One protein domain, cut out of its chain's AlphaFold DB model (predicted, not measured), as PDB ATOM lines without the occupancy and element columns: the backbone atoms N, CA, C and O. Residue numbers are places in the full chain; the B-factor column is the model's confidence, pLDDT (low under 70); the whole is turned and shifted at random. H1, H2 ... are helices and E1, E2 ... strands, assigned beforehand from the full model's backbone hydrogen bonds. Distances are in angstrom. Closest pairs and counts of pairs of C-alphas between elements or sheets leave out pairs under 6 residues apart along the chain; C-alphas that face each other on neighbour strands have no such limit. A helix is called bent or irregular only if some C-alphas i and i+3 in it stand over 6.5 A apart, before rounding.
ATOM      1  N   PRO A  46     -23.904  11.513 -43.806       89.94
ATOM      2  CA  PRO A  46     -25.237  10.937 -43.686       89.94
ATOM      3  C   PRO A  46     -25.564  10.623 -42.216       89.94
ATOM      4  O   PRO A  46     -24.662  10.260 -41.452       89.94
ATOM      5  N   PRO A  47     -26.831  10.756 -41.786       91.75
ATOM      6  CA  PRO A  47     -27.232  10.447 -40.417       91.75
ATOM      7  C   PRO A  47     -27.063   8.954 -40.110       91.75
ATOM      8  O   PRO A  47     -27.205   8.098 -40.984       91.75
ATOM      9  N   ILE A  48     -26.792   8.633 -38.845       94.06
ATOM     10  CA  ILE A  48     -26.710   7.243 -38.388       94.06
ATOM     11  C   ILE A  48     -28.126   6.687 -38.234       94.06
ATOM     12  O   ILE A  48     -28.939   7.242 -37.497       94.06
ATOM     13  N   LYS A  49     -28.405   5.567 -38.906       93.94
ATOM     14  CA  LYS A  49     -29.665   4.823 -38.785       93.94
ATOM     15  C   LYS A  49     -29.480   3.615 -37.867       93.94
ATOM     16  O   LYS A  49     -28.455   2.941 -37.947       93.94
ATOM     17  N   ILE A  50     -30.483   3.295 -37.046       95.44
ATOM     18  CA  ILE A  50     -30.436   2.155 -36.106       95.44
ATOM     19  C   ILE A  50     -30.171   0.830 -36.843       95.44
ATOM     20  O   ILE A  50     -29.351   0.027 -36.403       95.44
ATOM     21  N   GLU A  51     -30.799   0.625 -38.004       94.06
ATOM     22  CA  GLU A  51     -30.572  -0.554 -38.852       94.06
ATOM     23  C   GLU A  51     -29.101  -0.708 -39.270       94.06
ATOM     24  O   GLU A  51     -28.560  -1.816 -39.248       94.06
ATOM     25  N   ASN A  52     -28.425   0.407 -39.570       94.81
ATOM     26  CA  ASN A  52     -27.015   0.408 -39.934       94.81
ATOM     27  C   ASN A  52     -26.127   0.104 -38.731       94.81
ATOM     28  O   ASN A  52     -25.140  -0.606 -38.884       94.81
ATOM     29  N   VAL A  53     -26.480   0.600 -37.540       96.81
ATOM     30  CA  VAL A  53     -25.752   0.290 -36.300       96.81
ATOM     31  C   VAL A  53     -25.777  -1.211 -36.035       96.81
ATOM     32  O   VAL A  53     -24.732  -1.831 -35.836       96.81
ATOM     33  N   ILE A  54     -26.966  -1.816 -36.094       96.88
ATOM     34  CA  ILE A  54     -27.146  -3.252 -35.860       96.88
ATOM     35  C   ILE A  54     -26.421  -4.064 -36.938       96.88
ATOM     36  O   ILE A  54     -25.718  -5.027 -36.616       96.88
ATOM     37  N   GLY A  55     -26.578  -3.686 -38.209       95.44
ATOM     38  CA  GLY A  55     -25.930  -4.354 -39.335       95.44
ATOM     39  C   GLY A  55     -24.408  -4.295 -39.240       95.44
ATOM     40  O   GLY A  55     -23.749  -5.335 -39.257       95.44
ATOM     41  N   HIS A  56     -23.854  -3.099 -39.047       96.12
ATOM     42  CA  HIS A  56     -22.417  -2.890 -38.936       96.12
ATOM     43  C   HIS A  56     -21.826  -3.658 -37.753       96.12
ATOM     44  O   HIS A  56     -20.862  -4.402 -37.936       96.12
ATOM     45  N   PHE A  57     -22.445  -3.564 -36.570       97.81
ATOM     46  CA  PHE A  57     -22.007  -4.288 -35.378       97.81
ATOM     47  C   PHE A  57     -21.961  -5.804 -35.594       97.81
ATOM     48  O   PHE A  57     -20.970  -6.452 -35.241       97.81
ATOM     49  N   LYS A  58     -23.007  -6.379 -36.204       96.69
ATOM     50  CA  LYS A  58     -23.055  -7.811 -36.532       96.69
ATOM     51  C   LYS A  58     -21.936  -8.191 -37.501       96.69
ATOM     52  O   LYS A  58     -21.234  -9.168 -37.242       96.69
ATOM     53  N   THR A  59     -21.733  -7.410 -38.562       95.69
ATOM     54  CA  THR A  59     -20.699  -7.667 -39.573       95.69
ATOM     55  C   THR A  59     -19.293  -7.624 -38.977       95.69
ATOM     56  O   THR A  59     -18.545  -8.589 -39.134       95.69
ATOM     57  N   VAL A  60     -18.927  -6.567 -38.239       96.62
ATOM     58  CA  VAL A  60     -17.571  -6.455 -37.662       96.62
ATOM     59  C   VAL A  60     -17.316  -7.513 -36.588       96.62
ATOM     60  O   VAL A  60     -16.221  -8.071 -36.514       96.62
ATOM     61  N   SER A  61     -18.338  -7.861 -35.802       97.62
ATOM     62  CA  SER A  61     -18.235  -8.908 -34.783       97.62
ATOM     63  C   SER A  61     -18.076 -10.302 -35.397       97.62
ATOM     64  O   SER A  61     -17.288 -11.110 -34.898       97.62
ATOM     65  N   ALA A  62     -18.806 -10.594 -36.478       96.75
ATOM     66  CA  ALA A  62     -18.698 -11.855 -37.206       96.75
ATOM     67  C   ALA A  62     -17.325 -11.999 -37.879       96.75
ATOM     68  O   ALA A  62     -16.667 -13.021 -37.682       96.75
ATOM     69  N   HIS A  63     -16.863 -10.952 -38.573       97.44
ATOM     70  CA  HIS A  63     -15.523 -10.883 -39.164       97.44
ATOM     71  C   HIS A  63     -14.442 -11.167 -38.121       97.44
ATOM     72  O   HIS A  63     -13.684 -12.127 -38.246       97.44
ATOM     73  N   ARG A  64     -14.442 -10.415 -37.013       98.00
ATOM     74  CA  ARG A  64     -13.457 -10.583 -35.938       98.00
ATOM     75  C   ARG A  64     -13.465 -11.997 -35.351       98.00
ATOM     76  O   ARG A  64     -12.411 -12.540 -35.024       98.00
ATOM     77  N   ARG A  65     -14.639 -12.626 -35.218       98.50
ATOM     78  CA  ARG A  65     -14.751 -14.015 -34.742       98.50
ATOM     79  C   ARG A  65     -14.077 -15.000 -35.702       98.50
ATOM     80  O   ARG A  65     -13.416 -15.924 -35.229       98.50
ATOM     81  N   LEU A  66     -14.243 -14.809 -37.012       98.44
ATOM     82  CA  LEU A  66     -13.598 -15.632 -38.038       98.44
ATOM     83  C   LEU A  66     -12.080 -15.445 -38.025       98.44
ATOM     84  O   LEU A  66     -11.359 -16.442 -37.980       98.44
ATOM     85  N   VAL A  67     -11.600 -14.199 -37.959       98.69
ATOM     86  CA  VAL A  67     -10.158 -13.921 -37.859       98.69
ATOM     87  C   VAL A  67      -9.570 -14.582 -36.626       98.69
ATOM     88  O   VAL A  67      -8.598 -15.321 -36.738       98.69
ATOM     89  N   ARG A  68     -10.216 -14.436 -35.463       98.75
ATOM     90  CA  ARG A  68      -9.788 -15.112 -34.234       98.75
ATOM     91  C   ARG A  68      -9.668 -16.624 -34.419       98.75
ATOM     92  O   ARG A  68      -8.660 -17.201 -34.021       98.75
ATOM     93  N   ARG A  69     -10.669 -17.266 -35.036       98.69
ATOM     94  CA  ARG A  69     -10.641 -18.711 -35.316       98.69
ATOM     95  C   ARG A  69      -9.435 -19.085 -36.179       98.69
ATOM     96  O   ARG A  69      -8.726 -20.032 -35.851       98.69
ATOM     97  N   ASN A  70      -9.190 -18.335 -37.248       98.69
ATOM     98  CA  ASN A  70      -8.098 -18.601 -38.184       98.69
ATOM     99  C   ASN A  70      -6.724 -18.328 -37.550       98.69
ATOM    100  O   ASN A  70      -5.822 -19.154 -37.655       98.69
ATOM    101  N   CYS A  71      -6.576 -17.243 -36.789       98.81
ATOM    102  CA  CYS A  71      -5.380 -16.971 -35.994       98.81
ATOM    103  C   CYS A  71      -5.073 -18.113 -35.015       98.81
ATOM    104  O   CYS A  71      -3.917 -18.510 -34.885       98.81
ATOM    105  N   PHE A  72      -6.087 -18.695 -34.364       98.75
ATOM    106  CA  PHE A  72      -5.885 -19.812 -33.435       98.75
ATOM    107  C   PHE A  72      -5.404 -21.078 -34.156       98.75
ATOM    108  O   PHE A  72      -4.508 -21.756 -33.650       98.75
ATOM    109  N   LYS A  73      -5.907 -21.352 -35.371       98.56
ATOM    110  CA  LYS A  73      -5.373 -22.431 -36.225       98.56
ATOM    111  C   LYS A  73      -3.876 -22.250 -36.500       98.56
ATOM    112  O   LYS A  73      -3.147 -23.236 -36.522       98.56
ATOM    113  N   MET A  74      -3.415 -21.003 -36.615       98.56
ATOM    114  CA  MET A  74      -2.008 -20.651 -36.835       98.56
ATOM    115  C   MET A  74      -1.170 -20.504 -35.547       98.56
ATOM    116  O   MET A  74       0.025 -20.244 -35.622       98.56
ATOM    117  N   GLY A  75      -1.762 -20.675 -34.357       98.19
ATOM    118  CA  GLY A  75      -1.081 -20.482 -33.066       98.19
ATOM    119  C   GLY A  75      -0.938 -19.020 -32.615       98.19
ATOM    120  O   GLY A  75      -0.259 -18.740 -31.630       98.19
ATOM    121  N   LEU A  76      -1.592 -18.080 -33.298       98.38
ATOM    122  CA  LEU A  76      -1.537 -16.641 -33.034       98.38
ATOM    123  C   LEU A  76      -2.658 -16.198 -32.079       98.38
ATOM    124  O   LEU A  76      -3.552 -15.433 -32.445       98.38
ATOM    125  N   TYR A  77      -2.651 -16.711 -30.846       98.44
ATOM    126  CA  TYR A  77      -3.742 -16.462 -29.895       98.44
ATOM    127  C   TYR A  77      -3.906 -14.984 -29.542       98.44
ATOM    128  O   TYR A  77      -5.024 -14.470 -29.555       98.44
ATOM    129  N   TRP A  78      -2.801 -14.283 -29.275       98.38
ATOM    130  CA  TRP A  78      -2.853 -12.863 -28.932       98.38
ATOM    131  C   TRP A  78      -3.413 -12.028 -30.086       98.38
ATOM    132  O   TRP A  78      -4.381 -11.303 -29.886       98.38
ATOM    133  N   GLN A  79      -2.889 -12.209 -31.303       98.44
ATOM    134  CA  GLN A  79      -3.368 -11.521 -32.504       98.44
ATOM    135  C   GLN A  79      -4.861 -11.771 -32.704       98.44
ATOM    136  O   GLN A  79      -5.617 -10.821 -32.838       98.44
ATOM    137  N   GLY A  80      -5.318 -13.025 -32.618       98.38
ATOM    138  CA  GLY A  80      -6.740 -13.345 -32.754       98.38
ATOM    139  C   GLY A  80      -7.630 -12.700 -31.683       98.38
ATOM    140  O   GLY A  80      -8.774 -12.343 -31.964       98.38
ATOM    141  N   LEU A  81      -7.132 -12.539 -30.453       98.44
ATOM    142  CA  LEU A  81      -7.861 -11.874 -29.370       98.44
ATOM    143  C   LEU A  81      -7.864 -10.349 -29.513       98.44
ATOM    144  O   LEU A  81      -8.859  -9.718 -29.163       98.44
ATOM    145  N   THR A  82      -6.803  -9.746 -30.037       98.19
ATOM    146  CA  THR A  82      -6.693  -8.283 -30.144       98.19
ATOM    147  C   THR A  82      -7.033  -7.728 -31.519       98.19
ATOM    148  O   THR A  82      -7.109  -6.510 -31.667       98.19
ATOM    149  N   HIS A  83      -7.253  -8.595 -32.505       98.50
ATOM    150  CA  HIS A  83      -7.555  -8.212 -33.875       98.50
ATOM    151  C   HIS A  83      -8.723  -7.220 -33.927       98.50
ATOM    152  O   HIS A  83      -9.798  -7.482 -33.370       98.50
ATOM    153  N   ASP A  84      -8.485  -6.089 -34.591       97.81
ATOM    154  CA  ASP A  84      -9.478  -5.069 -34.926       97.81
ATOM    155  C   ASP A  84     -10.319  -4.535 -33.762       97.81
ATOM    156  O   ASP A  84     -11.440  -4.066 -33.955       97.81
ATOM    157  N   LEU A  85      -9.791  -4.537 -32.535       97.94
ATOM    158  CA  LEU A  85     -10.488  -3.914 -31.400       97.94
ATOM    159  C   LEU A  85     -10.750  -2.414 -31.618       97.94
ATOM    160  O   LEU A  85     -11.723  -1.866 -31.106       97.94
ATOM    161  N   SER A  86      -9.922  -1.762 -32.432       97.50
ATOM    162  CA  SER A  86     -10.089  -0.369 -32.850       97.50
ATOM    163  C   SER A  86     -11.384  -0.106 -33.639       97.50
ATOM    164  O   SER A  86     -11.920   1.000 -33.519       97.50
ATOM    165  N   LYS A  87     -11.979  -1.115 -34.307       96.75
ATOM    166  CA  LYS A  87     -13.279  -0.996 -35.009       96.75
ATOM    167  C   LYS A  87     -14.449  -0.660 -34.089       96.75
ATOM    168  O   LYS A  87     -15.485  -0.210 -34.567       96.75
ATOM    169  N   PHE A  88     -14.292  -0.867 -32.781       97.50
ATOM    170  CA  PHE A  88     -15.293  -0.522 -31.769       97.50
ATOM    171  C   PHE A  88     -15.076   0.869 -31.156       97.50
ATOM    172  O   PHE A  88     -15.868   1.302 -30.321       97.50
ATOM    173  N   SER A  89     -14.023   1.590 -31.557       97.50
ATOM    174  CA  SER A  89     -13.838   2.989 -31.168       97.50
ATOM    175  C   SER A  89     -14.887   3.889 -31.837       97.50
ATOM    176  O   SER A  89     -15.317   3.585 -32.952       97.50
ATOM    177  N   PRO A  90     -15.268   5.028 -31.230       96.69
ATOM    178  CA  PRO A  90     -16.204   5.965 -31.852       96.69
ATOM    179  C   PRO A  90     -15.766   6.431 -33.248       96.69
ATOM    180  O   PRO A  90     -16.602   6.537 -34.143       96.69
ATOM    181  N   THR A  91     -14.461   6.645 -33.454       95.62
ATOM    182  CA  THR A  91     -13.878   7.093 -34.731       95.62
ATOM    183  C   THR A  91     -14.156   6.128 -35.879       95.62
ATOM    184  O   THR A  91     -14.444   6.560 -36.991       95.62
ATOM    185  N   GLU A  92     -14.080   4.821 -35.626       97.38
ATOM    186  CA  GLU A  92     -14.316   3.802 -36.652       97.38
ATOM    187  C   GLU A  92     -15.779   3.371 -36.692       97.38
ATOM    188  O   GLU A  92     -16.384   3.331 -37.761       97.38
ATOM    189  N   PHE A  93     -16.365   3.084 -35.530       97.69
ATOM    190  CA  PHE A  93     -17.689   2.484 -35.439       97.69
ATOM    191  C   PHE A  93     -18.779   3.421 -35.964       97.69
ATOM    192  O   PHE A  93     -19.642   2.991 -36.730       97.69
ATOM    193  N   LEU A  94     -18.739   4.711 -35.605       96.81
ATOM    194  CA  LEU A  94     -19.762   5.668 -36.037       96.81
ATOM    195  C   LEU A  94     -19.716   5.883 -37.552       96.81
ATOM    196  O   LEU A  94     -20.761   5.839 -38.199       96.81
ATOM    197  N   GLN A  95     -18.522   6.024 -38.132       96.19
ATOM    198  CA  GLN A  95     -18.351   6.118 -39.585       96.19
ATOM    199  C   GLN A  95     -18.793   4.822 -40.271       96.19
ATOM    200  O   GLN A  95     -19.541   4.854 -41.246       96.19
ATOM    201  N   GLY A  96     -18.441   3.673 -39.696       95.56
ATOM    202  CA  GLY A  96     -18.925   2.373 -40.138       95.56
ATOM    203  C   GLY A  96     -20.449   2.292 -40.206       95.56
ATOM    204  O   GLY A  96     -20.981   1.789 -41.191       95.56
ATOM    205  N   CYS A  97     -21.157   2.859 -39.222       96.56
ATOM    206  CA  CYS A  97     -22.621   2.940 -39.209       96.56
ATOM    207  C   CYS A  97     -23.177   3.944 -40.235       96.56
ATOM    208  O   CYS A  97     -24.224   3.703 -40.836       96.56
ATOM    209  N   ARG A  98     -22.502   5.074 -40.457       95.12
ATOM    210  CA  ARG A  98     -22.930   6.087 -41.440       95.12
ATOM    211  C   ARG A  98     -22.922   5.552 -42.869       95.12
ATOM    212  O   ARG A  98     -23.869   5.791 -43.610       95.12
ATOM    213  N   TYR A  99     -21.879   4.806 -43.225       95.06
ATOM    214  CA  TYR A  99     -21.621   4.352 -44.596       95.06
ATOM    215  C   TYR A  99     -21.919   2.854 -44.811       95.06
ATOM    216  O   TYR A  99     -21.490   2.249 -45.799       95.06
ATOM    217  N   PHE A 100     -22.636   2.224 -43.874       93.81
ATOM    218  CA  PHE A 100     -22.994   0.810 -43.955       93.81
ATOM    219  C   PHE A 100     -23.976   0.533 -45.101       93.81
ATOM    220  O   PHE A 100     -25.059   1.111 -45.147       93.81
ATOM    221  N   GLN A 101     -23.611  -0.404 -45.981       90.19
ATOM    222  CA  GLN A 101     -24.434  -0.840 -47.122       90.19
ATOM    223  C   GLN A 101     -24.898  -2.301 -46.989       90.19
ATOM    224  O   GLN A 101     -26.011  -2.632 -47.394       90.19
ATOM    225  N   GLY A 102     -24.084  -3.152 -46.348       86.50
ATOM    226  CA  GLY A 102     -24.389  -4.561 -46.055       86.50
ATOM    227  C   GLY A 102     -23.672  -5.589 -46.937       86.50
ATOM    228  O   GLY A 102     -23.673  -6.774 -46.610       86.50
ATOM    229  N   ASP A 103     -23.028  -5.149 -48.010       83.81
ATOM    230  CA  ASP A 103     -22.432  -5.992 -49.054       83.81
ATOM    231  C   ASP A 103     -20.978  -5.632 -49.395       83.81
ATOM    232  O   ASP A 103     -20.271  -6.419 -50.024       83.81
ATOM    233  N   ARG A 104     -20.498  -4.483 -48.917       86.19
ATOM    234  CA  ARG A 104     -19.100  -4.059 -49.011       86.19
ATOM    235  C   ARG A 104     -18.671  -3.218 -47.809       86.19
ATOM    236  O   ARG A 104     -19.475  -2.857 -46.948       86.19
ATOM    237  N   SER A 105     -17.377  -2.904 -47.755       88.69
ATOM    238  CA  SER A 105     -16.782  -2.132 -46.660       88.69
ATOM    239  C   SER A 105     -17.344  -0.702 -46.589       88.69
ATOM    240  O   SER A 105     -17.262   0.022 -47.586       88.69
ATOM    241  N   PRO A 106     -17.826  -0.238 -45.418       92.25
ATOM    242  CA  PRO A 106     -18.231   1.158 -45.219       92.25
ATOM    243  C   PRO A 106     -17.116   2.160 -45.542       92.25
ATOM    244  O   PRO A 106     -17.382   3.229 -46.082       92.25
ATOM    245  N   ASN A 107     -15.857   1.782 -45.307       93.06
ATOM    246  CA  ASN A 107     -14.690   2.618 -45.600       93.06
ATOM    247  C   ASN A 107     -14.518   2.893 -47.103       93.06
ATOM    248  O   ASN A 107     -13.896   3.883 -47.478       93.06
ATOM    249  N   ALA A 108     -15.001   1.999 -47.976       90.44
ATOM    250  CA  ALA A 108     -14.974   2.228 -49.420       90.44
ATOM    251  C   ALA A 108     -15.963   3.335 -49.805       90.44
ATOM    252  O   ALA A 108     -15.579   4.288 -50.472       90.44
ATOM    253  N   CYS A 109     -17.188   3.267 -49.279       91.19
ATOM    254  CA  CYS A 109     -18.205   4.291 -49.506       91.19
ATOM    255  C   CYS A 109     -17.829   5.642 -48.894       91.19
ATOM    256  O   CYS A 109     -17.970   6.663 -49.559       91.19
ATOM    257  N   GLU A 110     -17.277   5.659 -47.678       93.56
ATOM    258  CA  GLU A 110     -16.767   6.897 -47.081       93.56
ATOM    259  C   GLU A 110     -15.711   7.553 -47.986       93.56
ATOM    260  O   GLU A 110     -15.768   8.755 -48.227       93.56
ATOM    261  N   ARG A 111     -14.789   6.757 -48.545       92.25
ATOM    262  CA  ARG A 111     -13.736   7.246 -49.442       92.25
ATOM    263  C   ARG A 111     -14.271   7.764 -50.769       92.25
ATOM    264  O   ARG A 111     -13.770   8.772 -51.246       92.25
ATOM    265  N   GLU A 112     -15.253   7.095 -51.355       90.44
ATOM    266  CA  GLU A 112     -15.874   7.541 -52.607       90.44
ATOM    267  C   GLU A 112     -16.620   8.866 -52.435       90.44
ATOM    268  O   GLU A 112     -16.557   9.718 -53.313       90.44
ATOM    269  N   LEU A 113     -17.279   9.068 -51.290       90.44
ATOM    270  CA  LEU A 113     -18.043  10.287 -51.023       90.44
ATOM    271  C   LEU A 113     -17.169  11.450 -50.533       90.44
ATOM    272  O   LEU A 113     -17.394  12.590 -50.929       90.44
ATOM    273  N   ASN A 114     -16.179  11.180 -49.679       90.25
ATOM    274  CA  ASN A 114     -15.384  12.219 -49.012       90.25
ATOM    275  C   ASN A 114     -13.973  12.391 -49.613       90.25
ATOM    276  O   ASN A 114     -13.194  13.216 -49.130       90.25
ATOM    277  N   GLY A 115     -13.570  11.544 -50.563       90.75
ATOM    278  CA  GLY A 115     -12.185  11.430 -51.049       90.75
ATOM    279  C   GLY A 115     -11.226  10.714 -50.084       90.75
ATOM    280  O   GLY A 115     -10.085  10.422 -50.434       90.75
ATOM    281  N   HIS A 116     -11.666  10.398 -48.863       90.81
ATOM    282  CA  HIS A 116     -10.884   9.702 -47.840       90.81
ATOM    283  C   HIS A 116     -11.806   8.973 -46.857       90.81
ATOM    284  O   HIS A 116     -12.992   9.264 -46.778       90.81
ATOM    285  N   SER A 117     -11.261   8.031 -46.085       94.69
ATOM    286  CA  SER A 117     -12.007   7.355 -45.018       94.69
ATOM    287  C   SER A 117     -11.328   7.593 -43.676       94.69
ATOM    288  O   SER A 117     -10.216   7.107 -43.459       94.69
ATOM    289  N   LEU A 118     -11.984   8.339 -42.781       94.12
ATOM    290  CA  LEU A 118     -11.470   8.604 -41.434       94.12
ATOM    291  C   LEU A 118     -11.370   7.308 -40.632       94.12
ATOM    292  O   LEU A 118     -10.367   7.082 -39.951       94.12
ATOM    293  N   ALA A 119     -12.365   6.429 -40.785       95.31
ATOM    294  CA  ALA A 119     -12.329   5.102 -40.190       95.31
ATOM    295  C   ALA A 119     -11.113   4.315 -40.681       95.31
ATOM    296  O   ALA A 119     -10.357   3.800 -39.866       95.31
ATOM    297  N   TRP A 120     -10.859   4.275 -41.993       96.25
ATOM    298  CA  TRP A 120      -9.694   3.571 -42.525       96.25
ATOM    299  C   TRP A 120      -8.373   4.155 -42.032       96.25
ATOM    300  O   TRP A 120      -7.503   3.389 -41.634       96.25
ATOM    301  N   LEU A 121      -8.214   5.483 -42.034       96.19
ATOM    302  CA  LEU A 121      -6.990   6.145 -41.569       96.19
ATOM    303  C   LEU A 121      -6.678   5.793 -40.109       96.19
ATOM    304  O   LEU A 121      -5.541   5.445 -39.791       96.19
ATOM    305  N   HIS A 122      -7.690   5.822 -39.240       97.62
ATOM    306  CA  HIS A 122      -7.556   5.421 -37.842       97.62
ATOM    307  C   HIS A 122      -7.250   3.921 -37.695       97.62
ATOM    308  O   HIS A 122      -6.370   3.541 -36.917       97.62
ATOM    309  N   HIS A 123      -7.930   3.096 -38.491       97.56
ATOM    310  CA  HIS A 123      -7.849   1.641 -38.490       97.56
ATOM    311  C   HIS A 123      -6.471   1.123 -38.905       97.56
ATOM    312  O   HIS A 123      -5.810   0.408 -38.147       97.56
ATOM    313  N   LYS A 124      -5.994   1.517 -40.092       94.75
ATOM    314  CA  LYS A 124      -4.675   1.095 -40.574       94.75
ATOM    315  C   LYS A 124      -3.548   1.603 -39.674       94.75
ATOM    316  O   LYS A 124      -2.520   0.958 -39.589       94.75
ATOM    317  N   GLY A 125      -3.751   2.721 -38.966       95.25
ATOM    318  CA  GLY A 125      -2.785   3.284 -38.018       95.25
ATOM    319  C   GLY A 125      -2.755   2.606 -36.642       95.25
ATOM    320  O   GLY A 125      -1.915   2.952 -35.818       95.25
ATOM    321  N   ARG A 126      -3.659   1.657 -36.357       96.88
ATOM    322  CA  ARG A 126      -3.726   0.936 -35.067       96.88
ATOM    323  C   ARG A 126      -3.607  -0.575 -35.198       96.88
ATOM    324  O   ARG A 126      -3.190  -1.224 -34.240       96.88
ATOM    325  N   ASN A 127      -3.934  -1.136 -36.360       98.00
ATOM    326  CA  ASN A 127      -3.864  -2.576 -36.585       98.00
ATOM    327  C   ASN A 127      -2.688  -2.923 -37.500       98.00
ATOM    328  O   ASN A 127      -2.692  -2.661 -38.699       98.00
ATOM    329  N   LYS A 128      -1.679  -3.557 -36.901       98.31
ATOM    330  CA  LYS A 128      -0.374  -3.843 -37.511       98.31
ATOM    331  C   LYS A 128      -0.401  -4.910 -38.612       98.31
ATOM    332  O   LYS A 128       0.623  -5.119 -39.252       98.31
ATOM    333  N   HIS A 129      -1.518  -5.604 -38.822       98.12
ATOM    334  CA  HIS A 129      -1.661  -6.543 -39.938       98.12
ATOM    335  C   HIS A 129      -1.966  -5.849 -41.272       98.12
ATOM    336  O   HIS A 129      -1.830  -6.478 -42.315       98.12
ATOM    337  N   HIS A 130      -2.330  -4.563 -41.271       97.25
ATOM    338  CA  HIS A 130      -2.372  -3.775 -42.504       97.25
ATOM    339  C   HIS A 130      -0.957  -3.355 -42.874       97.25
ATOM    340  O   HIS A 130      -0.251  -2.755 -42.063       97.25
ATOM    341  N   TYR A 131      -0.527  -3.661 -44.096       95.62
ATOM    342  CA  TYR A 131       0.821  -3.313 -44.552       95.62
ATOM    343  C   TYR A 131       1.029  -1.794 -44.596       95.62
ATOM    344  O   TYR A 131       2.146  -1.328 -44.390       95.62
ATOM    345  N   GLU A 132      -0.040  -1.009 -44.759       95.38
ATOM    346  CA  GLU A 132       0.012   0.451 -44.712       95.38
ATOM    347  C   GLU A 132       0.348   1.017 -43.324       95.38
ATOM    348  O   GLU A 132       0.682   2.197 -43.236       95.38
ATOM    349  N   TYR A 133       0.263   0.214 -42.253       96.88
ATOM    350  CA  TYR A 133       0.791   0.582 -40.932       96.88
ATOM    351  C   TYR A 133       2.316   0.765 -40.982       96.88
ATOM    352  O   TYR A 133       2.875   1.572 -40.249       96.88
ATOM    353  N   TRP A 134       2.990  -0.007 -41.838       96.81
ATOM    354  CA  TRP A 134       4.449  -0.105 -41.916       96.81
ATOM    355  C   TRP A 134       5.046   0.793 -42.998       96.81
ATOM    356  O   TRP A 134       6.184   0.586 -43.407       96.81
ATOM    357  N   ILE A 135       4.278   1.764 -43.486       94.31
ATOM    358  CA  ILE A 135       4.783   2.790 -44.389       94.31
ATOM    359  C   ILE A 135       5.396   3.911 -43.551       94.31
ATOM    360  O   ILE A 135       4.701   4.537 -42.753       94.31
ATOM    361  N   ASP A 136       6.679   4.158 -43.776       92.38
ATOM    362  CA  ASP A 136       7.428   5.273 -43.210       92.38
ATOM    363  C   ASP A 136       7.765   6.305 -44.300       92.38
ATOM    364  O   ASP A 136       7.469   6.108 -45.485       92.38
ATOM    365  N   PHE A 137       8.380   7.414 -43.902       91.69
ATOM    366  CA  PHE A 137       8.784   8.490 -44.793       91.69
ATOM    367  C   PHE A 137      10.226   8.909 -44.526       91.69
ATOM    368  O   PHE A 137      10.646   9.086 -43.386       91.69
ATOM    369  N   SER A 138      10.977   9.125 -45.596       89.88
ATOM    370  CA  SER A 138      12.325   9.690 -45.556       89.88
ATOM    371  C   SER A 138      12.337  11.137 -46.029       89.88
ATOM    372  O   SER A 138      11.629  11.525 -46.964       89.88
ATOM    373  N   SER A 139      13.199  11.943 -45.409       88.56
ATOM    374  CA  SER A 139      13.530  13.282 -45.892       88.56
ATOM    375  C   SER A 139      14.635  13.229 -46.952       88.56
ATOM    376  O   SER A 139      15.340  12.226 -47.097       88.56
ATOM    377  N   LYS A 140      14.790  14.330 -47.701       85.75
ATOM    378  CA  LYS A 140      15.837  14.468 -48.729       85.75
ATOM    379  C   LYS A 140      17.251  14.372 -48.154       85.75
ATOM    380  O   LYS A 140      18.156  13.965 -48.867       85.75
ATOM    381  N   ASP A 141      17.403  14.704 -46.875       87.50
ATOM    382  CA  ASP A 141      18.685  14.720 -46.169       87.50
ATOM    383  C   ASP A 141      18.996  13.382 -45.475       87.50
ATOM    384  O   ASP A 141      19.998  13.255 -44.773       87.50
ATOM    385  N   SER A 142      18.130  12.375 -45.630       84.88
ATOM    386  CA  SER A 142      18.360  11.042 -45.073       84.88
ATOM    387  C   SER A 142      19.260  10.194 -45.978       84.88
ATOM    388  O   SER A 142      19.330  10.397 -47.188       84.88
ATOM    389  N   SER A 143      19.901   9.172 -45.407       83.31
ATOM    390  CA  SER A 143      20.651   8.162 -46.168       83.31
ATOM    391  C   SER A 143      19.755   7.171 -46.928       83.31
ATOM    392  O   SER A 143      20.260   6.243 -47.557       83.31
ATOM    393  N   SER A 144      18.430   7.308 -46.834       81.00
ATOM    394  CA  SER A 144      17.448   6.465 -47.519       81.00
ATOM    395  C   SER A 144      16.840   7.200 -48.720       81.00
ATOM    396  O   SER A 144      16.788   8.429 -48.714       81.00
ATOM    397  N   PRO A 145      16.342   6.484 -49.750       82.50
ATOM    398  CA  PRO A 145      15.675   7.121 -50.885       82.50
ATOM    399  C   PRO A 145      14.531   8.011 -50.407       82.50
ATOM    400  O   PRO A 145      13.710   7.540 -49.627       82.50
ATOM    401  N   TYR A 146      14.481   9.267 -50.857       86.12
ATOM    402  CA  TYR A 146      13.446  10.235 -50.480       86.12
ATOM    403  C   TYR A 146      12.034   9.746 -50.839       86.12
ATOM    404  O   TYR A 146      11.798   9.294 -51.961       86.12
ATOM    405  N   GLY A 147      11.081   9.912 -49.918       88.94
ATOM    406  CA  GLY A 147       9.665   9.639 -50.150       88.94
ATOM    407  C   GLY A 147       9.114   8.519 -49.272       88.94
ATOM    408  O   GLY A 147       9.383   8.460 -48.076       88.94
ATOM    409  N   VAL A 148       8.264   7.677 -49.864       91.25
ATOM    410  CA  VAL A 148       7.533   6.609 -49.169       91.25
ATOM    411  C   VAL A 148       8.424   5.380 -49.017       91.25
ATOM    412  O   VAL A 148       8.855   4.799 -50.012       91.25
ATOM    413  N   LEU A 149       8.645   4.944 -47.778       91.75
ATOM    414  CA  LEU A 149       9.457   3.779 -47.449       91.75
ATOM    415  C   LEU A 149       8.580   2.644 -46.908       91.75
ATOM    416  O   LEU A 149       8.137   2.696 -45.760       91.75
ATOM    417  N   PRO A 150       8.314   1.589 -47.697       93.56
ATOM    418  CA  PRO A 150       7.562   0.450 -47.200       93.56
ATOM    419  C   PRO A 150       8.462  -0.440 -46.330       93.56
ATOM    420  O   PRO A 150       9.378  -1.098 -46.822       93.56
ATOM    421  N   GLY A 151       8.188  -0.481 -45.031       94.69
ATOM    422  CA  GLY A 151       8.910  -1.297 -44.060       94.69
ATOM    423  C   GLY A 151       8.566  -2.787 -44.144       94.69
ATOM    424  O   GLY A 151       7.442  -3.185 -44.468       94.69
ATOM    425  N   LYS A 152       9.547  -3.638 -43.822       96.12
ATOM    426  CA  LYS A 152       9.346  -5.089 -43.704       96.12
ATOM    427  C   LYS A 152       8.356  -5.382 -42.573       96.12
ATOM    428  O   LYS A 152       8.599  -5.019 -41.424       96.12
ATOM    429  N   MET A 153       7.276  -6.101 -42.882       97.69
ATOM    430  CA  MET A 153       6.328  -6.543 -41.861       97.69
ATOM    431  C   MET A 153       6.913  -7.699 -41.041       97.69
ATOM    432  O   MET A 153       7.470  -8.631 -41.623       97.69
ATOM    433  N   PRO A 154       6.735  -7.711 -39.709       98.06
ATOM    434  CA  PRO A 154       6.991  -8.902 -38.911       98.06
ATOM    435  C   PRO A 154       6.058 -10.056 -39.303       98.06
ATOM    436  O   PRO A 154       4.847  -9.865 -39.440       98.06
ATOM    437  N   ASP A 155       6.602 -11.267 -39.377       98.56
ATOM    438  CA  ASP A 155       5.944 -12.479 -39.889       98.56
ATOM    439  C   ASP A 155       4.584 -12.764 -39.239       98.56
ATOM    440  O   ASP A 155       3.610 -13.090 -39.918       98.56
ATOM    441  N   ARG A 156       4.465 -12.546 -37.924       98.50
ATOM    442  CA  ARG A 156       3.196 -12.713 -37.193       98.50
ATOM    443  C   ARG A 156       2.066 -11.820 -37.717       98.50
ATOM    444  O   ARG A 156       0.910 -12.227 -37.664       98.50
ATOM    445  N   TYR A 157       2.386 -10.625 -38.213       98.69
ATOM    446  CA  TYR A 157       1.406  -9.696 -38.779       98.69
ATOM    447  C   TYR A 157       1.111  -9.994 -40.249       98.69
ATOM    448  O   TYR A 157      -0.007  -9.751 -40.690       98.69
ATOM    449  N   ILE A 158       2.057 -10.590 -40.986       98.69
ATOM    450  CA  ILE A 158       1.781 -11.160 -42.314       98.69
ATOM    451  C   ILE A 158       0.790 -12.322 -42.173       98.69
ATOM    452  O   ILE A 158      -0.211 -12.371 -42.878       98.69
ATOM    453  N   ALA A 159       1.009 -13.220 -41.213       98.75
ATOM    454  CA  ALA A 159       0.092 -14.323 -40.937       98.75
ATOM    455  C   ALA A 159      -1.292 -13.837 -40.458       98.75
ATOM    456  O   ALA A 159      -2.316 -14.329 -40.934       98.75
ATOM    457  N   GLU A 160      -1.354 -12.836 -39.570       98.88
ATOM    458  CA  GLU A 160      -2.622 -12.193 -39.187       98.88
ATOM    459  C   GLU A 160      -3.342 -11.578 -40.401       98.88
ATOM    460  O   GLU A 160      -4.550 -11.763 -40.543       98.88
ATOM    461  N   MET A 161      -2.610 -10.937 -41.321       98.69
ATOM    462  CA  MET A 161      -3.164 -10.382 -42.563       98.69
ATOM    463  C   MET A 161      -3.815 -11.459 -43.445       98.69
ATOM    464  O   MET A 161      -4.845 -11.205 -44.065       98.69
ATOM    465  N   ILE A 162      -3.257 -12.673 -43.497       98.75
ATOM    466  CA  ILE A 162      -3.877 -13.788 -44.231       98.75
ATOM    467  C   ILE A 162      -5.204 -14.200 -43.585       98.75
ATOM    468  O   ILE A 162      -6.203 -14.357 -44.290       98.75
ATOM    469  N   ALA A 163      -5.252 -14.327 -42.254       98.81
ATOM    470  CA  ALA A 163      -6.502 -14.624 -41.551       98.81
ATOM    471  C   ALA A 163      -7.568 -13.542 -41.774       98.81
ATOM    472  O   ALA A 163      -8.733 -13.890 -41.990       98.81
ATOM    473  N   ASP A 164      -7.170 -12.266 -41.749       98.62
ATOM    474  CA  ASP A 164      -8.043 -11.124 -42.033       98.62
ATOM    475  C   ASP A 164      -8.631 -11.198 -43.447       98.62
ATOM    476  O   ASP A 164      -9.850 -11.169 -43.614       98.62
ATOM    477  N   ARG A 165      -7.792 -11.413 -44.468       98.00
ATOM    478  CA  ARG A 165      -8.237 -11.512 -45.868       98.00
ATOM    479  C   ARG A 165      -9.190 -12.681 -46.102       98.00
ATOM    480  O   ARG A 165     -10.202 -12.511 -46.777       98.00
ATOM    481  N   VAL A 166      -8.906 -13.850 -45.523       98.56
ATOM    482  CA  VAL A 166      -9.810 -15.013 -45.577       98.56
ATOM    483  C   VAL A 166     -11.168 -14.673 -44.954       98.56
ATOM    484  O   VAL A 166     -12.210 -14.916 -45.565       98.56
ATOM    485  N   ALA A 167     -11.173 -14.070 -43.762       98.06
ATOM    486  CA  ALA A 167     -12.401 -13.703 -43.064       98.06
ATOM    487  C   ALA A 167     -13.197 -12.611 -43.796       98.06
ATOM    488  O   ALA A 167     -14.422 -12.713 -43.886       98.06
ATOM    489  N   ALA A 168     -12.520 -11.608 -44.357       95.31
ATOM    490  CA  ALA A 168     -13.146 -10.539 -45.126       95.31
ATOM    491  C   ALA A 168     -13.805 -11.099 -46.393       95.31
ATOM    492  O   ALA A 168     -14.993 -10.860 -46.624       95.31
ATOM    493  N   SER A 169     -13.076 -11.908 -47.169       95.38
ATOM    494  CA  SER A 169     -13.614 -12.565 -48.365       95.38
ATOM    495  C   SER A 169     -14.833 -13.422 -48.031       95.38
ATOM    496  O   SER A 169     -15.863 -13.296 -48.689       95.38
ATOM    497  N   ARG A 170     -14.771 -14.224 -46.961       95.44
ATOM    498  CA  ARG A 170     -15.900 -15.052 -46.512       95.44
ATOM    499  C   ARG A 170     -17.097 -14.217 -46.052       95.44
ATOM    500  O   ARG A 170     -18.235 -14.563 -46.354       95.44
ATOM    501  N   THR A 171     -16.855 -13.098 -45.367       91.38
ATOM    502  CA  THR A 171     -17.909 -12.193 -44.877       91.38
ATOM    503  C   THR A 171     -18.724 -11.592 -46.023       91.38
ATOM    504  O   THR A 171     -19.951 -11.553 -45.941       91.38
ATOM    505  N   TYR A 172     -18.064 -11.147 -47.095       87.06
ATOM    506  CA  TYR A 172     -18.750 -10.496 -48.216       87.06
ATOM    507  C   TYR A 172     -19.269 -11.479 -49.266       87.06
ATOM    508  O   TYR A 172     -20.337 -11.250 -49.828       87.06
ATOM    509  N   ARG A 173     -18.561 -12.590 -49.509       91.38
ATOM    510  CA  ARG A 173     -18.975 -13.582 -50.515       91.38
ATOM    511  C   ARG A 173     -19.953 -14.632 -50.002       91.38
ATOM    512  O   ARG A 173     -20.658 -15.223 -50.816       91.38
ATOM    513  N   LYS A 174     -20.060 -14.811 -48.681       91.19
ATOM    514  CA  LYS A 174     -21.035 -15.710 -48.037       91.19
ATOM    515  C   LYS A 174     -20.952 -17.121 -48.642       91.19
ATOM    516  O   LYS A 174     -19.863 -17.682 -48.695       91.19
ATOM    517  N   GLU A 175     -22.067 -17.663 -49.126       93.50
ATOM    518  CA  GLU A 175     -22.149 -18.999 -49.736       93.50
ATOM    519  C   GLU A 175     -21.309 -19.140 -51.015       93.50
ATOM    520  O   GLU A 175     -20.893 -20.237 -51.364       93.50
ATOM    521  N   ALA A 176     -21.004 -18.035 -51.701       95.19
ATOM    522  CA  ALA A 176     -20.182 -18.037 -52.912       95.19
ATOM    523  C   ALA A 176     -18.671 -17.944 -52.621       95.19
ATOM    524  O   ALA A 176     -17.888 -17.672 -53.539       95.19
ATOM    525  N   TYR A 177     -18.271 -18.076 -51.353       96.94
ATOM    526  CA  TYR A 177     -16.880 -18.012 -50.925       96.94
ATOM    527  C   TYR A 177     -16.099 -19.272 -51.315       96.94
ATOM    528  O   TYR A 177     -16.521 -20.391 -51.026       96.94
ATOM    529  N   THR A 178     -14.900 -19.082 -51.859       97.88
ATOM    530  CA  THR A 178     -13.880 -20.123 -52.006       97.88
ATOM    531  C   THR A 178     -12.530 -19.645 -51.473       97.88
ATOM    532  O   THR A 178     -12.248 -18.445 -51.414       97.88
ATOM    533  N   SER A 179     -11.648 -20.586 -51.122       97.75
ATOM    534  CA  SER A 179     -10.301 -20.281 -50.609       97.75
ATOM    535  C   SER A 179      -9.447 -19.455 -51.583       97.75
ATOM    536  O   SER A 179      -8.528 -18.767 -51.149       97.75
ATOM    537  N   ALA A 180      -9.789 -19.440 -52.876       97.94
ATOM    538  CA  ALA A 180      -9.120 -18.636 -53.896       97.94
ATOM    539  C   ALA A 180      -9.552 -17.155 -53.913       97.94
ATOM    540  O   ALA A 180      -8.887 -16.324 -54.533       97.94
ATOM    541  N   ASP A 181     -10.656 -16.781 -53.260       97.50
ATOM    542  CA  ASP A 181     -11.182 -15.411 -53.325       97.50
ATOM    543  C   ASP A 181     -10.225 -14.326 -52.787       97.50
ATOM    544  O   ASP A 181     -10.138 -13.264 -53.411       97.50
ATOM    545  N   PRO A 182      -9.459 -14.542 -51.693       97.38
ATOM    546  CA  PRO A 182      -8.395 -13.623 -51.287       97.38
ATOM    547  C   PRO A 182      -7.356 -13.354 -52.388       97.38
ATOM    548  O   PRO A 182      -6.962 -12.200 -52.573       97.38
ATOM    549  N   LEU A 183      -6.942 -14.386 -53.137       97.88
ATOM    550  CA  LEU A 183      -5.992 -14.250 -54.248       97.88
ATOM    551  C   LEU A 183      -6.615 -13.465 -55.405       97.88
ATOM    552  O   LEU A 183      -6.014 -12.509 -55.888       97.88
ATOM    553  N   LYS A 184      -7.850 -13.803 -55.803       96.62
ATOM    554  CA  LYS A 184      -8.583 -13.076 -56.857       96.62
ATOM    555  C   LYS A 184      -8.704 -11.587 -56.533       96.62
ATOM    556  O   LYS A 184      -8.466 -10.739 -57.390       96.62
ATOM    557  N   TYR A 185      -9.039 -11.260 -55.281       93.38
ATOM    558  CA  TYR A 185      -9.095  -9.874 -54.821       93.38
ATOM    559  C   TYR A 185      -7.728  -9.187 -54.925       93.38
ATOM    560  O   TYR A 185      -7.644  -8.072 -55.438       93.38
ATOM    561  N   TYR A 186      -6.663  -9.847 -54.461       94.69
ATOM    562  CA  TYR A 186      -5.305  -9.309 -54.514       94.69
ATOM    563  C   TYR A 186      -4.846  -9.032 -55.948       94.69
ATOM    564  O   TYR A 186      -4.406  -7.921 -56.221       94.69
ATOM    565  N   LEU A 187      -5.014  -9.985 -56.872       94.00
ATOM    566  CA  LEU A 187      -4.606  -9.830 -58.274       94.00
ATOM    567  C   LEU A 187      -5.314  -8.658 -58.963       94.00
ATOM    568  O   LEU A 187      -4.686  -7.925 -59.724       94.00
ATOM    569  N   ARG A 188      -6.592  -8.420 -58.642       89.38
ATOM    570  CA  ARG A 188      -7.329  -7.245 -59.126       89.38
ATOM    571  C   ARG A 188      -6.733  -5.936 -58.600       89.38
ATOM    572  O   ARG A 188      -6.568  -4.990 -59.359       89.38
ATOM    573  N   VAL A 189      -6.415  -5.865 -57.306       86.38
ATOM    574  CA  VAL A 189      -5.866  -4.643 -56.683       86.38
ATOM    575  C   VAL A 189      -4.401  -4.413 -57.070       86.38
ATOM    576  O   VAL A 189      -3.977  -3.266 -57.182       86.38
ATOM    577  N   LYS A 190      -3.638  -5.477 -57.343       86.56
ATOM    578  CA  LYS A 190      -2.222  -5.420 -57.740       86.56
ATOM    579  C   LYS A 190      -1.985  -4.607 -59.020       86.56
ATOM    580  O   LYS A 190      -0.878  -4.123 -59.214       86.56
ATOM    581  N   GLN A 191      -3.012  -4.405 -59.848       78.88
ATOM    582  CA  GLN A 191      -2.952  -3.525 -61.023       78.88
ATOM    583  C   GLN A 191      -2.665  -2.057 -60.656       78.88
ATOM    584  O   GLN A 191      -2.085  -1.336 -61.457       78.88
ATOM    585  N   ASN A 192      -3.024  -1.632 -59.439       76.69
ATOM    586  CA  ASN A 192      -2.730  -0.309 -58.886       76.69
ATOM    587  C   ASN A 192      -2.113  -0.476 -57.486       76.69
ATOM    588  O   ASN A 192      -2.799  -0.295 -56.472       76.69
ATOM    589  N   PRO A 193      -0.841  -0.905 -57.402       76.69
ATOM    590  CA  PRO A 193      -0.272  -1.380 -56.155       76.69
ATOM    591  C   PRO A 193      -0.003  -0.224 -55.188       76.69
ATOM    592  O   PRO A 193       0.575   0.802 -55.539       76.69
ATOM    593  N   THR A 194      -0.378  -0.426 -53.927       80.50
ATOM    594  CA  THR A 194       0.123   0.405 -52.827       80.50
ATOM    595  C   THR A 194       1.543  -0.053 -52.468       80.50
ATOM    596  O   THR A 194       1.794  -1.262 -52.498       80.50
ATOM    597  N   PRO A 195       2.472   0.857 -52.111       90.38
ATOM    598  CA  PRO A 195       3.821   0.479 -51.697       90.38
ATOM    599  C   PRO A 195       3.818  -0.567 -50.575       90.38
ATOM    600  O   PRO A 195       3.196  -0.378 -49.530       90.38
ATOM    601  N   MET A 196       4.534  -1.669 -50.795       94.19
ATOM    602  CA  MET A 196       4.693  -2.771 -49.848       94.19
ATOM    603  C   MET A 196       6.114  -3.327 -49.963       94.19
ATOM    604  O   MET A 196       6.687  -3.374 -51.049       94.19
ATOM    605  N   HIS A 197       6.704  -3.732 -48.838       96.00
ATOM    606  CA  HIS A 197       8.079  -4.217 -48.821       96.00
ATOM    607  C   HIS A 197       8.196  -5.536 -49.612       96.00
ATOM    608  O   HIS A 197       7.352  -6.413 -49.408       96.00
ATOM    609  N   PRO A 198       9.247  -5.750 -50.432       95.81
ATOM    610  CA  PRO A 198       9.382  -6.942 -51.280       95.81
ATOM    611  C   PRO A 198       9.232  -8.273 -50.534       95.81
ATOM    612  O   PRO A 198       8.480  -9.139 -50.963       95.81
ATOM    613  N   TYR A 199       9.860  -8.407 -49.359       97.50
ATOM    614  CA  TYR A 199       9.676  -9.583 -48.492       97.50
ATOM    615  C   TYR A 199       8.205  -9.827 -48.115       97.50
ATOM    616  O   TYR A 199       7.732 -10.958 -48.135       97.50
ATOM    617  N   THR A 200       7.470  -8.769 -47.760       97.69
ATOM    618  CA  THR A 200       6.056  -8.884 -47.392       97.69
ATOM    619  C   THR A 200       5.229  -9.339 -48.591       97.69
ATOM    620  O   THR A 200       4.372 -10.203 -48.425       97.69
ATOM    621  N   ILE A 201       5.508  -8.799 -49.785       97.25
ATOM    622  CA  ILE A 201       4.855  -9.200 -51.038       97.25
ATOM    623  C   ILE A 201       5.098 -10.686 -51.300       97.25
ATOM    624  O   ILE A 201       4.143 -11.429 -51.485       97.25
ATOM    625  N   GLU A 202       6.354 -11.131 -51.240       98.00
ATOM    626  CA  GLU A 202       6.733 -12.527 -51.478       98.00
ATOM    627  C   GLU A 202       5.959 -13.489 -50.560       98.00
ATOM    628  O   GLU A 202       5.403 -14.486 -51.018       98.00
ATOM    629  N   LYS A 203       5.873 -13.179 -49.257       98.56
ATOM    630  CA  LYS A 203       5.139 -14.028 -48.304       98.56
ATOM    631  C   LYS A 203       3.630 -13.942 -48.480       98.56
ATOM    632  O   LYS A 203       2.957 -14.964 -48.378       98.56
ATOM    633  N   LEU A 204       3.095 -12.754 -48.761       98.25
ATOM    634  CA  LEU A 204       1.679 -12.579 -49.066       98.25
ATOM    635  C   LEU A 204       1.284 -13.422 -50.282       98.25
ATOM    636  O   LEU A 204       0.321 -14.179 -50.201       98.25
ATOM    637  N   GLU A 205       2.033 -13.330 -51.379       98.31
ATOM    638  CA  GLU A 205       1.753 -14.070 -52.611       98.31
ATOM    639  C   GLU A 205       1.869 -15.574 -52.408       98.31
ATOM    640  O   GLU A 205       0.942 -16.291 -52.780       98.31
ATOM    641  N   LEU A 206       2.923 -16.039 -51.729       98.69
ATOM    642  CA  LEU A 206       3.060 -17.446 -51.354       98.69
ATOM    643  C   LEU A 206       1.790 -17.963 -50.665       98.69
ATOM    644  O   LEU A 206       1.209 -18.952 -51.104       98.69
ATOM    645  N   PHE A 207       1.318 -17.285 -49.616       98.81
ATOM    646  CA  PHE A 207       0.148 -17.756 -48.873       98.81
ATOM    647  C   PHE A 207      -1.156 -17.626 -49.655       98.81
ATOM    648  O   PHE A 207      -2.031 -18.472 -49.505       98.81
ATOM    649  N   LEU A 208      -1.315 -16.593 -50.483       98.69
ATOM    650  CA  LEU A 208      -2.511 -16.446 -51.313       98.69
ATOM    651  C   LEU A 208      -2.600 -17.536 -52.388       98.69
ATOM    652  O   LEU A 208      -3.697 -18.032 -52.638       98.69
ATOM    653  N   HIS A 209      -1.472 -17.929 -52.980       98.75
ATOM    654  CA  HIS A 209      -1.415 -19.064 -53.901       98.75
ATOM    655  C   HIS A 209      -1.677 -20.389 -53.180       98.75
ATOM    656  O   HIS A 209      -2.574 -21.118 -53.587       98.75
ATOM    657  N   MET A 210      -1.042 -20.640 -52.029       98.81
ATOM    658  CA  MET A 210      -1.341 -21.832 -51.215       98.81
ATOM    659  C   MET A 210      -2.822 -21.917 -50.812       98.81
ATOM    660  O   MET A 210      -3.414 -22.991 -50.849       98.81
ATOM    661  N   LEU A 211      -3.465 -20.792 -50.473       98.75
ATOM    662  CA  LEU A 211      -4.904 -20.773 -50.189       98.75
ATOM    663  C   LEU A 211      -5.735 -21.211 -51.398       98.75
ATOM    664  O   LEU A 211      -6.726 -21.922 -51.221       98.75
ATOM    665  N   ALA A 212      -5.369 -20.766 -52.598       98.44
ATOM    666  CA  ALA A 212      -6.080 -21.104 -53.823       98.44
ATOM    667  C   ALA A 212      -5.868 -22.571 -54.234       98.44
ATOM    668  O   ALA A 212      -6.834 -23.216 -54.637       98.44
ATOM    669  N   ASP A 213      -4.644 -23.077 -54.081       98.56
ATOM    670  CA  ASP A 213      -4.226 -24.378 -54.606       98.56
ATOM    671  C   ASP A 213      -4.436 -25.522 -53.596       98.56
ATOM    672  O   ASP A 213      -4.873 -26.611 -53.961       98.56
ATOM    673  N   GLU A 214      -4.169 -25.273 -52.310       98.44
ATOM    674  CA  GLU A 214      -4.165 -26.289 -51.241       98.44
ATOM    675  C   GLU A 214      -5.271 -26.076 -50.191       98.44
ATOM    676  O   GLU A 214      -5.605 -26.976 -49.418       98.44
ATOM    677  N   GLY A 215      -5.860 -24.878 -50.142       98.38
ATOM    678  CA  GLY A 215      -6.925 -24.526 -49.205       98.38
ATOM    679  C   GLY A 215      -6.452 -24.027 -47.834       98.38
ATOM    680  O   GLY A 215      -5.266 -23.987 -47.495       98.38
ATOM    681  N   GLU A 216      -7.426 -23.603 -47.018       98.56
ATOM    682  CA  GLU A 216      -7.185 -22.936 -45.730       98.56
ATOM    683  C   GLU A 216      -6.427 -23.808 -44.719       98.56
ATOM    684  O   GLU A 216      -5.510 -23.318 -44.064       98.56
ATOM    685  N   ASP A 217      -6.794 -25.084 -44.563       98.44
ATOM    686  CA  ASP A 217      -6.225 -25.929 -43.505       98.44
ATOM    687  C   ASP A 217      -4.748 -26.260 -43.761       98.44
ATOM    688  O   ASP A 217      -3.931 -26.116 -42.847       98.44
ATOM    689  N   ALA A 218      -4.389 -26.609 -45.003       98.62
ATOM    690  CA  ALA A 218      -3.001 -26.825 -45.412       98.62
ATOM    691  C   ALA A 218      -2.171 -25.542 -45.248       98.62
ATOM    692  O   ALA A 218      -1.119 -25.550 -44.601       98.62
ATOM    693  N   THR A 219      -2.700 -24.409 -45.722       98.81
ATOM    694  CA  THR A 219      -2.013 -23.117 -45.624       98.81
ATOM    695  C   THR A 219      -1.794 -22.689 -44.171       98.81
ATOM    696  O   THR A 219      -0.683 -22.317 -43.787       98.81
ATOM    697  N   PHE A 220      -2.817 -22.771 -43.314       98.81
ATOM    698  CA  PHE A 220      -2.689 -22.402 -41.901       98.81
ATOM    699  C   PHE A 220      -1.747 -23.339 -41.137       98.81
ATOM    700  O   PHE A 220      -1.004 -22.879 -40.263       98.81
ATOM    701  N   ALA A 221      -1.726 -24.632 -41.477       98.62
ATOM    702  CA  ALA A 221      -0.774 -25.582 -40.911       98.62
ATOM    703  C   ALA A 221       0.671 -25.252 -41.318       98.62
ATOM    704  O   ALA A 221       1.554 -25.252 -40.454       98.62
ATOM    705  N   TYR A 222       0.915 -24.914 -42.590       98.75
ATOM    706  CA  TYR A 222       2.227 -24.463 -43.058       98.75
ATOM    707  C   TYR A 222       2.673 -23.191 -42.331       98.75
ATOM    708  O   TYR A 222       3.791 -23.129 -41.810       98.75
ATOM    709  N   ILE A 223       1.784 -22.197 -42.221       98.62
ATOM    710  CA  ILE A 223       2.082 -20.944 -41.521       98.62
ATOM    711  C   ILE A 223       2.512 -21.224 -40.074       98.62
ATOM    712  O   ILE A 223       3.551 -20.736 -39.629       98.62
ATOM    713  N   LYS A 224       1.759 -22.058 -39.349       98.44
ATOM    714  CA  LYS A 224       2.048 -22.409 -37.951       98.44
ATOM    715  C   LYS A 224       3.355 -23.172 -37.770       98.44
ATOM    716  O   LYS A 224       4.104 -22.913 -36.830       98.44
ATOM    717  N   ASN A 225       3.570 -24.192 -38.594       98.12
ATOM    718  CA  ASN A 225       4.597 -25.199 -38.338       98.12
ATOM    719  C   ASN A 225       5.917 -24.900 -39.041       98.12
ATOM    720  O   ASN A 225       6.949 -25.386 -38.584       98.12
ATOM    721  N   VAL A 226       5.888 -24.103 -40.108       98.06
ATOM    722  CA  VAL A 226       7.060 -23.788 -40.924       98.06
ATOM    723  C   VAL A 226       7.364 -22.300 -40.850       98.06
ATOM    724  O   VAL A 226       8.410 -21.925 -40.332       98.06
ATOM    725  N   PHE A 227       6.460 -21.443 -41.330       98.25
ATOM    726  CA  PHE A 227       6.747 -20.013 -41.473       98.25
ATOM    727  C   PHE A 227       7.043 -19.336 -40.132       98.25
ATOM    728  O   PHE A 227       8.124 -18.789 -39.956       98.25
ATOM    729  N   LEU A 228       6.138 -19.452 -39.157       97.62
ATOM    730  CA  LEU A 228       6.273 -18.790 -37.853       97.62
ATOM    731  C   LEU A 228       7.344 -19.410 -36.939       97.62
ATOM    732  O   LEU A 228       7.594 -18.885 -35.855       97.62
ATOM    733  N   LYS A 229       7.956 -20.532 -37.341       94.56
ATOM    734  CA  LYS A 229       9.042 -21.191 -36.597       94.56
ATOM    735  C   LYS A 229      10.427 -20.947 -37.191       94.56
ATOM    736  O   LYS A 229      11.411 -21.246 -36.517       94.56
ATOM    737  N   LYS A 230      10.518 -20.429 -38.421       83.75
ATOM    738  CA  LYS A 230      11.796 -20.011 -39.001       83.75
ATOM    739  C   LYS A 230      12.328 -18.834 -38.178       83.75
ATOM    740  O   LYS A 230      11.617 -17.854 -37.977       83.75
TER     741      LYS A 230
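What this domain is: This is residues 46 to 230 of the 231 residues of an uncharacterized protein of Butyrivibrio fibrisolvens DSM 3071 (UniProt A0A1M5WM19). A long helix, H1, is the spine of this domain: H4, H5 and H6 cluster beside its beginning, while H8 crosses it farther along, with H9 and H10 on the side of H8 away from H1, and H11 near the end of H1. H2 folds back along the later part of H1, and the strand hairpin E1 and E2 reaches away from the helices as an arm. The printed part has 185 residues with eleven named helices and two named strands, in the order H1 to H7, E1, E2, H8 to H11; the sheet E1 - E2 is antiparallel and the class is mostly helix. The whole is compact, with a radius of gyration of the C-alphas of 17.0 A and spans of 47 by 47 by 31 A.

How they stand to each other: Begin at H1, residues 50 to 73, the hub, which touches four other helices. H2, residues 77 to 82, makes a helical hairpin with it: they touch, closest at the C-alphas of Arg 68 and Gly 80, 3.8 A, at a shallow tilt of 18 degrees, opposite ways. H3, residues 85 to 88, is close to H1 but not clearly touching; the closest C-alphas, of Val 60 and Lys 87, are 7.4 A apart. H4, residues 90 to 98, touches H1 with residues 52 to 56 of H1 alone, closest at the C-alphas of Val 53 and Cys 97, 5.0 A. H5, residues 106 to 114, touches H4 and is about perpendicular to it at 82 degrees, closest at the C-alphas of Gly 96 and Pro 106, 5.3 A. H6, residues 118 to 124, touches H4, with the C-alphas of Glu 92 and Ala 119 closest at 4.3 A. H7, residues 131 to 134, is close to H6 but not clearly touching; the C-alphas of Lys 124 and Tyr 133 are closest, at 5.5 A. Next look at the hairpin of E1, residues 135 to 138, and E2, residues 147 to 150: N 136 and O 149 are 2.9 A apart, and N 149 and O 136 2.8 A, both within hydrogen-bond range. H8, residues 155 to 176, touches H1 at a steep tilt of 52 degrees, closest at the C-alphas of Val 67 and Ala 163, 5.2 A. H9, residues 181 to 189, touches H8, closest at the C-alphas of Arg 165 and Pro 182, 5.8 A. H10, residues 198 to 213, and H11, residues 216 to 225, touch as a helical hairpin, closest at the C-alphas of Met 210 and Thr 219, 5.8 A; H8, H10 and H11 form a bundle, a group of three helices side by side. Every O i to N i+4 pair is within hydrogen-bond range in H1, H2, H5, H6, H9, H10 and H11, against 4 of 5 in H4 and 16 of 18 in H8; H3 and H7 are too short for such a pair.

Where its parts are: Find C-alpha 50 at (-30.436, 2.155, -36.106); from there H1 runs 35.1 A to C-alpha 73 at (-5.373, -22.431, -36.225). H8 spans 29.7 A; it has a kink of 50 degrees near residue 170 and is irregular, with C-alphas 172 and 175 9.3 A apart. H10 measures 22.4 A, H11 14.1 A, H9 12.5 A, H5 12.0 A and H4 11.7 A. E1 is 10.3 A long and E2 9.9 A. H11 ends at C-alpha 225, (4.597, -25.199, -38.338).

The domain as a whole: The C-alphas farthest apart, of Asp 141 and Glu 175, are 53.1 A from each other. The printed part has no cut and no long link. Residues 188 to 193, of which 188 and 189 belong to H9, stand free. The mean pLDDT of the printed part is 94.9, and no printed residue is under 70.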